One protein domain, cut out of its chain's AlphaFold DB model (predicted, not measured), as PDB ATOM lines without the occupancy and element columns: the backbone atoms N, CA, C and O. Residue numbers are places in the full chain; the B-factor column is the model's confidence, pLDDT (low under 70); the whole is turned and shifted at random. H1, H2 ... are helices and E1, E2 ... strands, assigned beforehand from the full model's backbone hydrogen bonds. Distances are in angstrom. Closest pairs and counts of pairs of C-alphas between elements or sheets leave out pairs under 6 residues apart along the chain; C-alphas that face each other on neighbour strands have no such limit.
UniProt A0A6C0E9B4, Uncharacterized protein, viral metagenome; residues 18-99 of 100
ATOM      1  N   LYS A  18     147.218 138.932 171.811       87.88
ATOM      2  CA  LYS A  18     147.474 140.187 171.083       87.88
ATOM      3  C   LYS A  18     148.874 140.741 171.342       87.88
ATOM      4  O   LYS A  18     149.528 141.234 170.425       87.88
ATOM      5  N   THR A  19     149.324 140.668 172.591       88.94
ATOM      6  CA  THR A  19     150.646 141.127 173.019       88.94
ATOM      7  C   THR A  19     151.728 140.240 172.415       88.94
ATOM      8  O   THR A  19     152.721 140.753 171.897       88.94
ATOM      9  N   TYR A  20     151.506 138.922 172.409       87.12
ATOM     10  CA  TYR A  20     152.409 137.967 171.776       87.12
ATOM     11  C   TYR A  20     152.531 138.213 170.265       87.12
ATOM     12  O   TYR A  20     153.639 138.404 169.765       87.12
ATOM     13  N   ASP A  21     151.401 138.319 169.561       90.62
ATOM     14  CA  ASP A  21     151.366 138.601 168.123       90.62
ATOM     15  C   ASP A  21     152.051 139.932 167.791       90.62
ATOM     16  O   ASP A  21     152.833 140.027 166.842       90.62
ATOM     17  N   GLY A  22     151.802 140.972 168.593       90.25
ATOM     18  CA  GLY A  22     152.430 142.281 168.438       90.25
ATOM     19  C   GLY A  22     153.949 142.232 168.618       90.25
ATOM     20  O   GLY A  22     154.688 142.736 167.767       90.25
ATOM     21  N   ALA A  23     154.420 141.597 169.693       90.44
ATOM     22  CA  ALA A  23     155.843 141.472 169.998       90.44
ATOM     23  C   ALA A  23     156.575 140.629 168.946       90.44
ATOM     24  O   ALA A  23     157.649 141.014 168.480       90.44
ATOM     25  N   PHE A  24     155.973 139.521 168.510       90.56
ATOM     26  CA  PHE A  24     156.556 138.653 167.493       90.56
ATOM     27  C   PHE A  24     156.565 139.315 166.111       90.56
ATOM     28  O   PHE A  24     157.558 139.257 165.386       90.56
ATOM     29  N   ARG A  25     155.510 140.055 165.755       91.12
ATOM     30  CA  ARG A  25     155.486 140.841 164.515       91.12
ATOM     31  C   ARG A  25     156.557 141.929 164.500       91.12
ATOM     32  O   ARG A  25     157.149 142.178 163.452       91.12
ATOM     33  N   LEU A  26     156.802 142.583 165.636       90.50
ATOM     34  CA  LEU A  26     157.908 143.531 165.781       90.50
ATOM     35  C   LEU A  26     159.252 142.819 165.624       90.50
ATOM     36  O   LEU A  26     160.075 143.282 164.843       90.50
ATOM     37  N   SER A  27     159.430 141.665 166.271       91.56
ATOM     38  CA  SER A  27     160.635 140.837 166.161       91.56
ATOM     39  C   SER A  27     160.977 140.498 164.713       91.56
ATOM     40  O   SER A  27     162.102 140.747 164.291       91.56
ATOM     41  N   ILE A  28     159.996 140.044 163.927       91.31
ATOM     42  CA  ILE A  28     160.181 139.743 162.499       91.31
ATOM     43  C   ILE A  28     160.552 141.002 161.706       91.31
ATOM     44  O   ILE A  28     161.440 140.962 160.862       91.31
ATOM     45  N   LYS A  29     159.882 142.131 161.964       90.94
ATOM     46  CA  LYS A  29     160.113 143.380 161.221       90.94
ATOM     47  C   LYS A  29     161.463 144.019 161.516       90.94
ATOM     48  O   LYS A  29     162.068 144.590 160.619       90.94
ATOM     49  N   THR A  30     161.888 143.991 162.775       87.38
ATOM     50  CA  THR A  30     163.101 144.677 163.230       87.38
ATOM     51  C   THR A  30     164.290 143.732 163.387       87.38
ATOM     52  O   THR A  30     165.373 144.201 163.715       87.38
ATOM     53  N   GLY A  31     164.096 142.418 163.233       88.62
ATOM     54  CA  GLY A  31     165.127 141.398 163.451       88.62
ATOM     55  C   GLY A  31     165.585 141.270 164.909       88.62
ATOM     56  O   GLY A  31     166.703 140.835 165.165       88.62
ATOM     57  N   LYS A  32     164.757 141.683 165.879       89.81
ATOM     58  CA  LYS A  32     165.118 141.720 167.311       89.81
ATOM     59  C   LYS A  32     164.603 140.483 168.032       89.81
ATOM     60  O   LYS A  32     163.523 139.999 167.711       89.81
ATOM     61  N   LYS A  33     165.311 140.000 169.053       91.12
ATOM     62  CA  LYS A  33     164.858 138.849 169.858       91.12
ATOM     63  C   LYS A  33     163.759 139.253 170.847       91.12
ATOM     64  O   LYS A  33     163.854 140.318 171.448       91.12
ATOM     65  N   VAL A  34     162.750 138.406 171.054       90.75
ATOM     66  CA  VAL A  34     161.742 138.599 172.116       90.75
ATOM     67  C   VAL A  34     162.235 137.943 173.407       90.75
ATOM     68  O   VAL A  34     162.732 136.820 173.375       90.75
ATOM     69  N   CYS A  35     162.119 138.633 174.540       89.12
ATOM     70  CA  CYS A  35     162.612 138.181 175.834       89.12
ATOM     71  C   CYS A  35     161.602 138.467 176.955       89.12
ATOM     72  O   CYS A  35     161.243 139.610 177.215       89.12
ATOM     73  N   GLY A  36     161.171 137.422 177.661       85.12
ATOM     74  CA  GLY A  36     160.266 137.528 178.812       85.12
ATOM     75  C   GLY A  36     160.974 137.683 180.160       85.12
ATOM     76  O   GLY A  36     160.369 137.382 181.180       85.12
ATOM     77  N   TYR A  37     162.250 138.089 180.186       86.50
ATOM     78  CA  TYR A  37     163.080 138.062 181.401       86.50
ATOM     79  C   TYR A  37     162.455 138.828 182.578       86.50
ATOM     80  O   TYR A  37     162.372 138.300 183.678       86.50
ATOM     81  N   PHE A  38     161.931 140.028 182.325       85.50
ATOM     82  CA  PHE A  38     161.295 140.869 183.345       85.50
ATOM     83  C   PHE A  38     159.811 140.553 183.570       85.50
ATOM     84  O   PHE A  38     159.162 141.197 184.388       85.50
ATOM     85  N   TYR A  39     159.240 139.590 182.844       86.38
ATOM     86  CA  TYR A  39     157.801 139.353 182.855       86.38
ATOM     87  C   TYR A  39     157.316 138.789 184.197       86.38
ATOM     88  O   TYR A  39     156.354 139.286 184.780       86.38
ATOM     89  N   LEU A  40     158.009 137.790 184.737       84.06
ATOM     90  CA  LEU A  40     157.656 137.218 186.039       84.06
ATOM     91  C   LEU A  40     157.814 138.243 187.164       84.06
ATOM     92  O   LEU A  40     156.910 138.418 187.976       84.06
ATOM     93  N   ASP A  41     158.922 138.981 187.165       84.50
ATOM     94  CA  ASP A  41     159.168 140.016 188.165       84.50
ATOM     95  C   ASP A  41     158.157 141.173 188.049       84.50
ATOM     96  O   ASP A  41     157.702 141.700 189.065       84.50
ATOM     97  N   SER A  42     157.721 141.511 186.828       83.50
ATOM     98  CA  SER A  42     156.668 142.509 186.590       83.50
ATOM     99  C   SER A  42     155.310 142.119 187.165       83.50
ATOM    100  O   SER A  42     154.561 142.980 187.623       83.50
ATOM    101  N   LEU A  43     154.988 140.822 187.178       82.31
ATOM    102  CA  LEU A  43     153.760 140.313 187.785       82.31
ATOM    103  C   LEU A  43     153.818 140.368 189.315       82.31
ATOM    104  O   LEU A  43     152.793 140.631 189.948       82.31
ATOM    105  N   SER A  44     155.009 140.152 189.878       80.62
ATOM    106  CA  SER A  44     155.295 140.213 191.316       80.62
ATOM    107  C   SER A  44     155.502 141.639 191.843       80.62
ATOM    108  O   SER A  44     155.669 141.818 193.046       80.62
ATOM    109  N   GLY A  45     155.495 142.655 190.969       75.69
ATOM    110  CA  GLY A  45     155.719 144.057 191.341       75.69
ATOM    111  C   GLY A  45     157.183 144.414 191.626       75.69
ATOM    112  O   GLY A  45     157.463 145.509 192.095       75.69
ATOM    113  N   GLY A  46     158.123 143.517 191.320       77.25
ATOM    114  CA  GLY A  46     159.564 143.734 191.477       77.25
ATOM    115  C   GLY A  46     160.211 144.431 190.281       77.25
ATOM    116  O   GLY A  46     161.417 144.355 190.118       77.25
ATOM    117  N   VAL A  47     159.422 145.037 189.390       85.19
ATOM    118  CA  VAL A  47     159.921 145.754 188.212       85.19
ATOM    119  C   VAL A  47     159.214 147.093 188.113       85.19
ATOM    120  O   VAL A  47     157.988 147.168 188.218       85.19
ATOM    121  N   SER A  48     159.990 148.140 187.871       85.06
ATOM    122  CA  SER A  48     159.528 149.502 187.659       85.06
ATOM    123  C   SER A  48     160.092 150.064 186.360       85.06
ATOM    124  O   SER A  48     161.243 149.821 186.017       85.06
ATOM    125  N   ILE A  49     159.296 150.834 185.626       86.31
ATOM    126  CA  ILE A  49     159.788 151.583 184.464       86.31
ATOM    127  C   ILE A  49     160.140 152.987 184.946       86.31
ATOM    128  O   ILE A  49     159.235 153.708 185.366       86.31
ATOM    129  N   CYS A  50     161.406 153.388 184.873       83.56
ATOM    130  CA  CYS A  50     161.818 154.760 185.172       83.56
ATOM    131  C   CYS A  50     162.080 155.541 183.882       83.56
ATOM    132  O   CYS A  50     162.435 154.964 182.854       83.56
ATOM    133  N   HIS A  51     161.864 156.853 183.936       80.69
ATOM    134  CA  HIS A  51     162.284 157.767 182.874       80.69
ATOM    135  C   HIS A  51     163.603 158.414 183.291       80.69
ATOM    136  O   HIS A  51     163.652 159.013 184.366       80.69
ATOM    137  N   ASP A  52     164.622 158.285 182.449       79.69
ATOM    138  CA  ASP A  52     165.911 158.962 182.576       79.69
ATOM    139  C   ASP A  52     165.989 159.997 181.445       79.69
ATOM    140  O   ASP A  52     166.257 159.675 180.287       79.69
ATOM    141  N   GLY A  53     165.599 161.237 181.752       77.81
ATOM    142  CA  GLY A  53     165.410 162.281 180.739       77.81
ATOM    143  C   GLY A  53     164.269 161.960 179.765       77.81
ATOM    144  O   GLY A  53     163.113 161.825 180.178       77.81
ATOM    145  N   ASP A  54     164.594 161.860 178.473       75.25
ATOM    146  CA  ASP A  54     163.658 161.497 177.397       75.25
ATOM    147  C   ASP A  54     163.526 159.973 177.197       75.25
ATOM    148  O   ASP A  54     162.559 159.507 176.585       75.25
ATOM    149  N   ASP A  55     164.453 159.186 177.752       79.50
ATOM    150  CA  ASP A  55     164.504 157.738 177.572       79.50
ATOM    151  C   ASP A  55     163.790 156.989 178.705       79.50
ATOM    152  O   ASP A  55     163.725 157.420 179.859       79.50
ATOM    153  N   LYS A  56     163.232 155.816 178.385       86.00
ATOM    154  CA  LYS A  56     162.580 154.936 179.370       86.00
ATOM    155  C   LYS A  56     163.454 153.726 179.624       86.00
ATOM    156  O   LYS A  56     163.887 153.090 178.675       86.00
ATOM    157  N   LEU A  57     163.644 153.330 180.874       88.56
ATOM    158  CA  LEU A  57     164.370 152.111 181.222       88.56
ATOM    159  C   LEU A  57     163.537 151.264 182.179       88.56
ATOM    160  O   LEU A  57     162.750 151.769 182.977       88.56
ATOM    161  N   ILE A  58     163.703 149.952 182.081       87.44
ATOM    162  CA  ILE A  58     163.107 148.983 183.002       87.44
ATOM    163  C   ILE A  58     164.134 148.666 184.083       87.44
ATOM    164  O   ILE A  58     165.204 148.142 183.782       87.44
ATOM    165  N   TYR A  59     163.770 148.946 185.326       85.31
ATOM    166  CA  TYR A  59     164.520 148.624 186.527       85.31
ATOM    167  C   TYR A  59     163.854 147.450 187.222       85.31
ATOM    168  O   TYR A  59     162.668 147.501 187.541       85.31
ATOM    169  N   LYS A  60     164.615 146.395 187.475       82.00
ATOM    170  CA  LYS A  60     164.200 145.325 188.382       82.00
ATOM    171  C   LYS A  60     164.670 145.643 189.799       82.00
ATOM    172  O   LYS A  60     163.880 145.663 190.728       82.00
ATOM    173  N   ASN A  61     165.945 145.987 189.938       74.44
ATOM    174  CA  ASN A  61     166.557 146.432 191.189       74.44
ATOM    175  C   ASN A  61     167.493 147.618 190.907       74.44
ATOM    176  O   ASN A  61     167.687 147.988 189.750       74.44
ATOM    177  N   SER A  62     168.100 148.194 191.948       70.62
ATOM    178  CA  SER A  62     169.116 149.256 191.826       70.62
ATOM    179  C   SER A  62     170.276 148.889 190.893       70.62
ATOM    180  O   SER A  62     170.814 149.760 190.217       70.62
ATOM    181  N   ASP A  63     170.619 147.603 190.826       73.38
ATOM    182  CA  ASP A  63     171.771 147.085 190.083       73.38
ATOM    183  C   ASP A  63     171.386 146.391 188.766       73.38
ATOM    184  O   ASP A  63     172.223 146.220 187.883       73.38
ATOM    185  N   GLU A  64     170.114 146.013 188.601       81.25
ATOM    186  CA  GLU A  64     169.618 145.327 187.404       81.25
ATOM    187  C   GLU A  64     168.619 146.204 186.654       81.25
ATOM    188  O   GLU A  64     167.438 146.295 187.012       81.25
ATOM    189  N   TYR A  65     169.097 146.802 185.567       84.25
ATOM    190  CA  TYR A  65     168.300 147.580 184.632       84.25
ATOM    191  C   TYR A  65     168.578 147.156 183.189       84.25
ATOM    192  O   TYR A  65     169.610 146.567 182.862       84.25
ATOM    193  N   THR A  66     167.619 147.417 182.309       86.81
ATOM    194  CA  THR A  66     167.789 147.219 180.866       86.81
ATOM    195  C   THR A  66     168.363 148.468 180.200       86.81
ATOM    196  O   THR A  66     168.331 149.554 180.766       86.81
ATOM    197  N   SER A  67     168.860 148.321 178.975       85.50
ATOM    198  CA  SER A  67     169.229 149.442 178.108       85.50
ATOM    199  C   SER A  67     168.034 150.370 177.840       85.50
ATOM    200  O   SER A  67     166.891 149.910 177.906       85.50
ATOM    201  N   PRO A  68     168.267 151.636 177.457       88.00
ATOM    202  CA  PRO A  68     167.191 152.548 177.089       88.00
ATOM    203  C   PRO A  68     166.235 151.933 176.063       88.00
ATOM    204  O   PRO A  68     166.622 151.341 175.047       88.00
ATOM    205  N   LEU A  69     164.952 152.022 176.393       89.50
ATOM    206  CA  LEU A  69     163.848 151.623 175.546       89.50
ATOM    207  C   LEU A  69     163.737 152.638 174.421       89.50
ATOM    208  O   LEU A  69     163.442 153.805 174.645       89.50
ATOM    209  N   VAL A  70     163.882 152.142 173.202       89.06
ATOM    210  CA  VAL A  70     163.641 152.897 171.976       89.06
ATOM    211  C   VAL A  70     162.146 153.137 171.796       89.06
ATOM    212  O   VAL A  70     161.742 154.208 171.370       89.06
ATOM    213  N   ASN A  71     161.312 152.136 172.109       87.19
ATOM    214  CA  ASN A  71     159.858 152.256 172.021       87.19
ATOM    215  C   ASN A  71     159.155 151.468 173.129       87.19
ATOM    216  O   ASN A  71     159.612 150.408 173.546       87.19
ATOM    217  N   LEU A  72     157.985 151.946 173.550       88.00
ATOM    218  CA  LEU A  72     157.121 151.260 174.508       88.00
ATOM    219  C   LEU A  72     155.688 151.238 173.974       88.00
ATOM    220  O   LEU A  72     155.066 152.286 173.811       88.00
ATOM    221  N   TYR A  73     155.155 150.046 173.728       88.94
ATOM    222  CA  TYR A  73     153.775 149.853 173.288       88.94
ATOM    223  C   TYR A  73     152.940 149.294 174.432       88.94
ATOM    224  O   TYR A  73     153.355 148.354 175.103       88.94
ATOM    225  N   LYS A  74     151.740 149.837 174.632       86.81
ATOM    226  CA  LYS A  74     150.759 149.280 175.566       86.81
ATOM    227  C   LYS A  74     149.809 148.351 174.819       86.81
ATOM    228  O   LYS A  74     149.215 148.760 173.824       86.81
ATOM    229  N   SER A  75     149.649 147.128 175.309       83.38
ATOM    230  CA  SER A  75     148.745 146.121 174.759       83.38
ATOM    231  C   SER A  75     147.906 145.539 175.894       83.38
ATOM    232  O   SER A  75     148.312 144.603 176.570       83.38
ATOM    233  N   GLY A  76     146.738 146.142 176.133       82.31
ATOM    234  CA  GLY A  76     145.837 145.740 177.216       82.31
ATOM    235  C   GLY A  76     146.489 145.874 178.594       82.31
ATOM    236  O   GLY A  76     146.845 146.984 179.002       82.31
ATOM    237  N   ASP A  77     146.643 144.735 179.268       84.81
ATOM    238  CA  ASP A  77     147.250 144.590 180.593       84.81
ATOM    239  C   ASP A  77     148.754 144.280 180.539       84.81
ATOM    240  O   ASP A  77     149.369 143.971 181.558       84.81
ATOM    241  N   GLU A  78     149.394 144.439 179.380       89.31
ATOM    242  CA  GLU A  78     150.838 144.277 179.201       89.31
ATOM    243  C   GLU A  78     151.470 145.447 178.433       89.31
ATOM    244  O   GLU A  78     150.811 146.208 177.717       89.31
ATOM    245  N   TYR A  79     152.788 145.563 178.556       89.06
ATOM    246  CA  TYR A  79     153.621 146.451 177.765       89.06
ATOM    247  C   TYR A  79     154.650 145.655 176.957       89.06
ATOM    248  O   TYR A  79     155.270 144.711 177.447       89.06
ATOM    249  N   ILE A  80     154.850 146.084 175.714       91.31
ATOM    250  CA  ILE A  80     155.901 145.611 174.817       91.31
ATOM    251  C   ILE A  80     156.965 146.700 174.769       91.31
ATOM    252  O   ILE A  80     156.774 147.761 174.170       91.31
ATOM    253  N   ALA A  81     158.078 146.438 175.427       90.44
ATOM    254  CA  ALA A  81     159.193 147.347 175.583       90.44
ATOM    255  C   ALA A  81     160.289 146.969 174.578       90.44
ATOM    256  O   ALA A  81     160.788 145.853 174.589       90.44
ATOM    257  N   VAL A  82     160.666 147.866 173.679       91.00
ATOM    258  CA  VAL A  82     161.637 147.597 172.614       91.00
ATOM    259  C   VAL A  82     162.912 148.368 172.903       91.00
ATOM    260  O   VAL A  82     162.895 149.593 172.902       91.00
ATOM    261  N   THR A  83     164.017 147.659 173.107       91.06
ATOM    262  CA  THR A  83     165.363 148.238 173.179       91.06
ATOM    263  C   THR A  83     166.066 148.129 171.825       91.06
ATOM    264  O   THR A  83     165.473 147.755 170.803       91.06
ATOM    265  N   GLU A  84     167.354 148.449 171.786       88.75
ATOM    266  CA  GLU A  84     168.166 148.393 170.573       88.75
ATOM    267  C   GLU A  84     168.255 146.984 169.961       88.75
ATOM    268  O   GLU A  84     168.152 146.843 168.747       88.75
ATOM    269  N   ASN A  85     168.322 145.928 170.774       87.44
ATOM    270  CA  ASN A  85     168.511 144.556 170.278       87.44
ATOM    271  C   ASN A  85     167.443 143.559 170.753       87.44
ATOM    272  O   ASN A  85     167.372 142.435 170.247       87.44
ATOM    273  N   THR A  86     166.601 143.953 171.712       91.06
ATOM    274  CA  THR A  86     165.679 143.038 172.393       91.06
ATOM    275  C   THR A  86     164.296 143.660 172.546       91.06
ATOM    276  O   THR A  86     164.149 144.859 172.751       91.06
ATOM    277  N   ILE A  87     163.266 142.828 172.449       92.38
ATOM    278  CA  ILE A  87     161.877 143.173 172.729       92.38
ATOM    279  C   ILE A  87     161.493 142.477 174.027       92.38
ATOM    280  O   ILE A  87     161.429 141.252 174.079       92.38
ATOM    281  N   TYR A  88     161.240 143.247 175.069       91.69
ATOM    282  CA  TYR A  88     160.759 142.774 176.351       91.69
ATOM    283  C   TYR A  88     159.241 142.822 176.424       91.69
ATOM    284  O   TYR A  88     158.606 143.750 175.924       91.69
ATOM    285  N   ILE A  89     158.659 141.825 177.079       90.00
ATOM    286  CA  ILE A  89     157.248 141.835 177.460       90.00
ATOM    287  C   ILE A  89     157.206 141.948 178.978       90.00
ATOM    288  O   ILE A  89     157.857 141.170 179.673       90.00
ATOM    289  N   ILE A  90     156.454 142.921 179.480       88.88
ATOM    290  CA  ILE A  90     156.242 143.148 180.912       88.88
ATOM    291  C   ILE A  90     154.756 143.359 181.177       88.88
ATOM    292  O   ILE A  90     154.016 143.822 180.313       88.88
ATOM    293  N   SER A  91     154.297 143.016 182.371       87.62
ATOM    294  CA  SER A  91     152.920 143.256 182.781       87.62
ATOM    295  C   SER A  91     152.689 144.737 183.088       87.62
ATOM    296  O   SER A  91     153.567 145.433 183.601       87.62
ATOM    297  N   SER A  92     151.468 145.215 182.843       82.88
ATOM    298  CA  SER A  92     151.038 146.566 183.216       82.88
ATOM    299  C   SER A  92     150.906 146.779 184.722       82.88
ATOM    300  O   SER A  92     150.655 147.899 185.153       82.88
ATOM    301  N   LYS A  93     151.090 145.720 185.515       78.62
ATOM    302  CA  LYS A  93     151.200 145.796 186.973       78.62
ATOM    303  C   LYS A  93     152.472 146.491 187.461       78.62
ATOM    304  O   LYS A  93     152.501 146.904 188.615       78.62
ATOM    305  N   CYS A  94     153.496 146.620 186.616       78.44
ATOM    306  CA  CYS A  94     154.689 147.397 186.940       78.44
ATOM    307  C   CYS A  94     154.354 148.851 187.267       78.44
ATOM    308  O   CYS A  94     153.601 149.503 186.540       78.44
ATOM    309  N   GLU A  95     155.005 149.392 188.293       74.88
ATOM    310  CA  GLU A  95     154.947 150.822 188.567       74.88
ATOM    311  C   GLU A  95     155.790 151.592 187.543       74.88
ATOM    312  O   GLU A  95     156.945 151.263 187.276       74.88
ATOM    313  N   ILE A  96     155.226 152.653 186.967       75.06
ATOM    314  CA  ILE A  96     155.989 153.602 186.153       75.06
ATOM    315  C   ILE A  96     156.385 154.750 187.074       75.06
ATOM    316  O   ILE A  96     155.541 155.569 187.442       75.06
ATOM    317  N   ARG A  97     157.658 154.808 187.462       71.31
ATOM    318  CA  ARG A  97     158.195 155.879 188.303       71.31
ATOM    319  C   ARG A  97     158.787 156.975 187.421       71.31
ATOM    320  O   ARG A  97     159.425 156.713 186.405       71.31
ATOM    321  N   LYS A  98     158.555 158.231 187.790       55.41
ATOM    322  CA  LYS A  98     159.329 159.356 187.259       55.41
ATOM    323  C   LYS A  98     160.441 159.626 188.258       55.41
ATOM    324  O   LYS A  98     160.147 159.785 189.441       55.41
ATOM    325  N   GLN A  99     161.685 159.615 187.800       55.38
ATOM    326  CA  GLN A  99     162.786 160.106 188.612       55.38
ATOM    327  C   GLN A  99     162.742 161.633 188.491       55.38
ATOM    328  O   GLN A  99     163.021 162.176 187.425       55.38
TER     329      GLN A  99
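This is residues 18 to 99 of the 100 residues of an uncharacterized protein of viral metagenome (UniProt A0A6C0E9B4). Picture a twisted four-stranded sheet in the middle, with the long helix H1 running along its strands over one face, and a smaller three-stranded sheet, E3 E2 E7, at the far end of the longest axis from H1. The short helix H2 sits beside the larger sheet, and its residues 41 to 42 graze the smaller one. The printed part has 82 residues, with two named helices and seven named strands in the order H1 E1 H2 E2 E3 E4 E5 E6 E7; the class is mixed, helices and strands. The sheets run E1 E6 E5 E4 and E3 E2 E7, both mixed. The whole is compact, with a radius of gyration of the C-alphas of 11.7 A and spans of 32 by 24 by 19 A.

Begin with the larger sheet: E4, residues 71 to 75, E5, residues 78 to 82, and E6, residues 86 to 91, form a meander, each strand the antiparallel neighbour of the one before. Look for N 73 and O 80, 2.8 A apart, between E4 and E5, and N 88 and O 81, 2.7 A, between E5 and E6. E1, residues 33 to 35, is parallel to E6, with N 35 and O 87 2.7 A apart. This sheet is only just strongly twisted, its C-alphas up to 4.5 A off the best plane. H1, residues 18 to 30, is on one face, which gives two layers, helix over sheet; its height over the sheet is 8.3 A, and it lies over E6 and E5. On the local plane it stands at 2 degrees to E5, along the strands; their closest C-alphas are Ala 23 and Ile 80, 6.4 A apart. H2, residues 39 to 43, stands at the sheet's level, with the C-alphas of Tyr 39 and Ile 90 closest to E6 at 4.5 A. In the smaller sheet, E2, residues 48 to 52, and E3, residues 55 to 59, form a hairpin, with N 50 and O 57 2.8 A apart. E7, residues 95 to 98, is parallel to E2, with N 97 and O 49 2.8 A apart. E3 and E4 are only just apart, at 8.2 A. In H1 and H2 every O i to N i+4 pair is within hydrogen-bond range.

Find C-alpha 18 at (147.474, 140.187, 171.083); from there H1 runs 18.1 A to C-alpha 30. E6, the longest strand, covers 16.5 A and begins at C-alpha 86, (165.679, 143.038, 172.393). E5 covers 13.1 A, E4 13.0 A, E3 12.8 A and E2 12.5 A; E7 covers 9.7 A and ends at C-alpha 98, (159.329, 159.356, 187.259). E1 and H2 cover 6.4 A each.

The two C-alphas farthest apart are those of Ile 28 and Gln 99, 33.2 A. The printed part has no cut. The link from E3 to E4, 11 residues, is long, and the other links are tight. Mean pLDDT of the printed part is 84.7; look for low confidence, under 70, at residues 98 to 99.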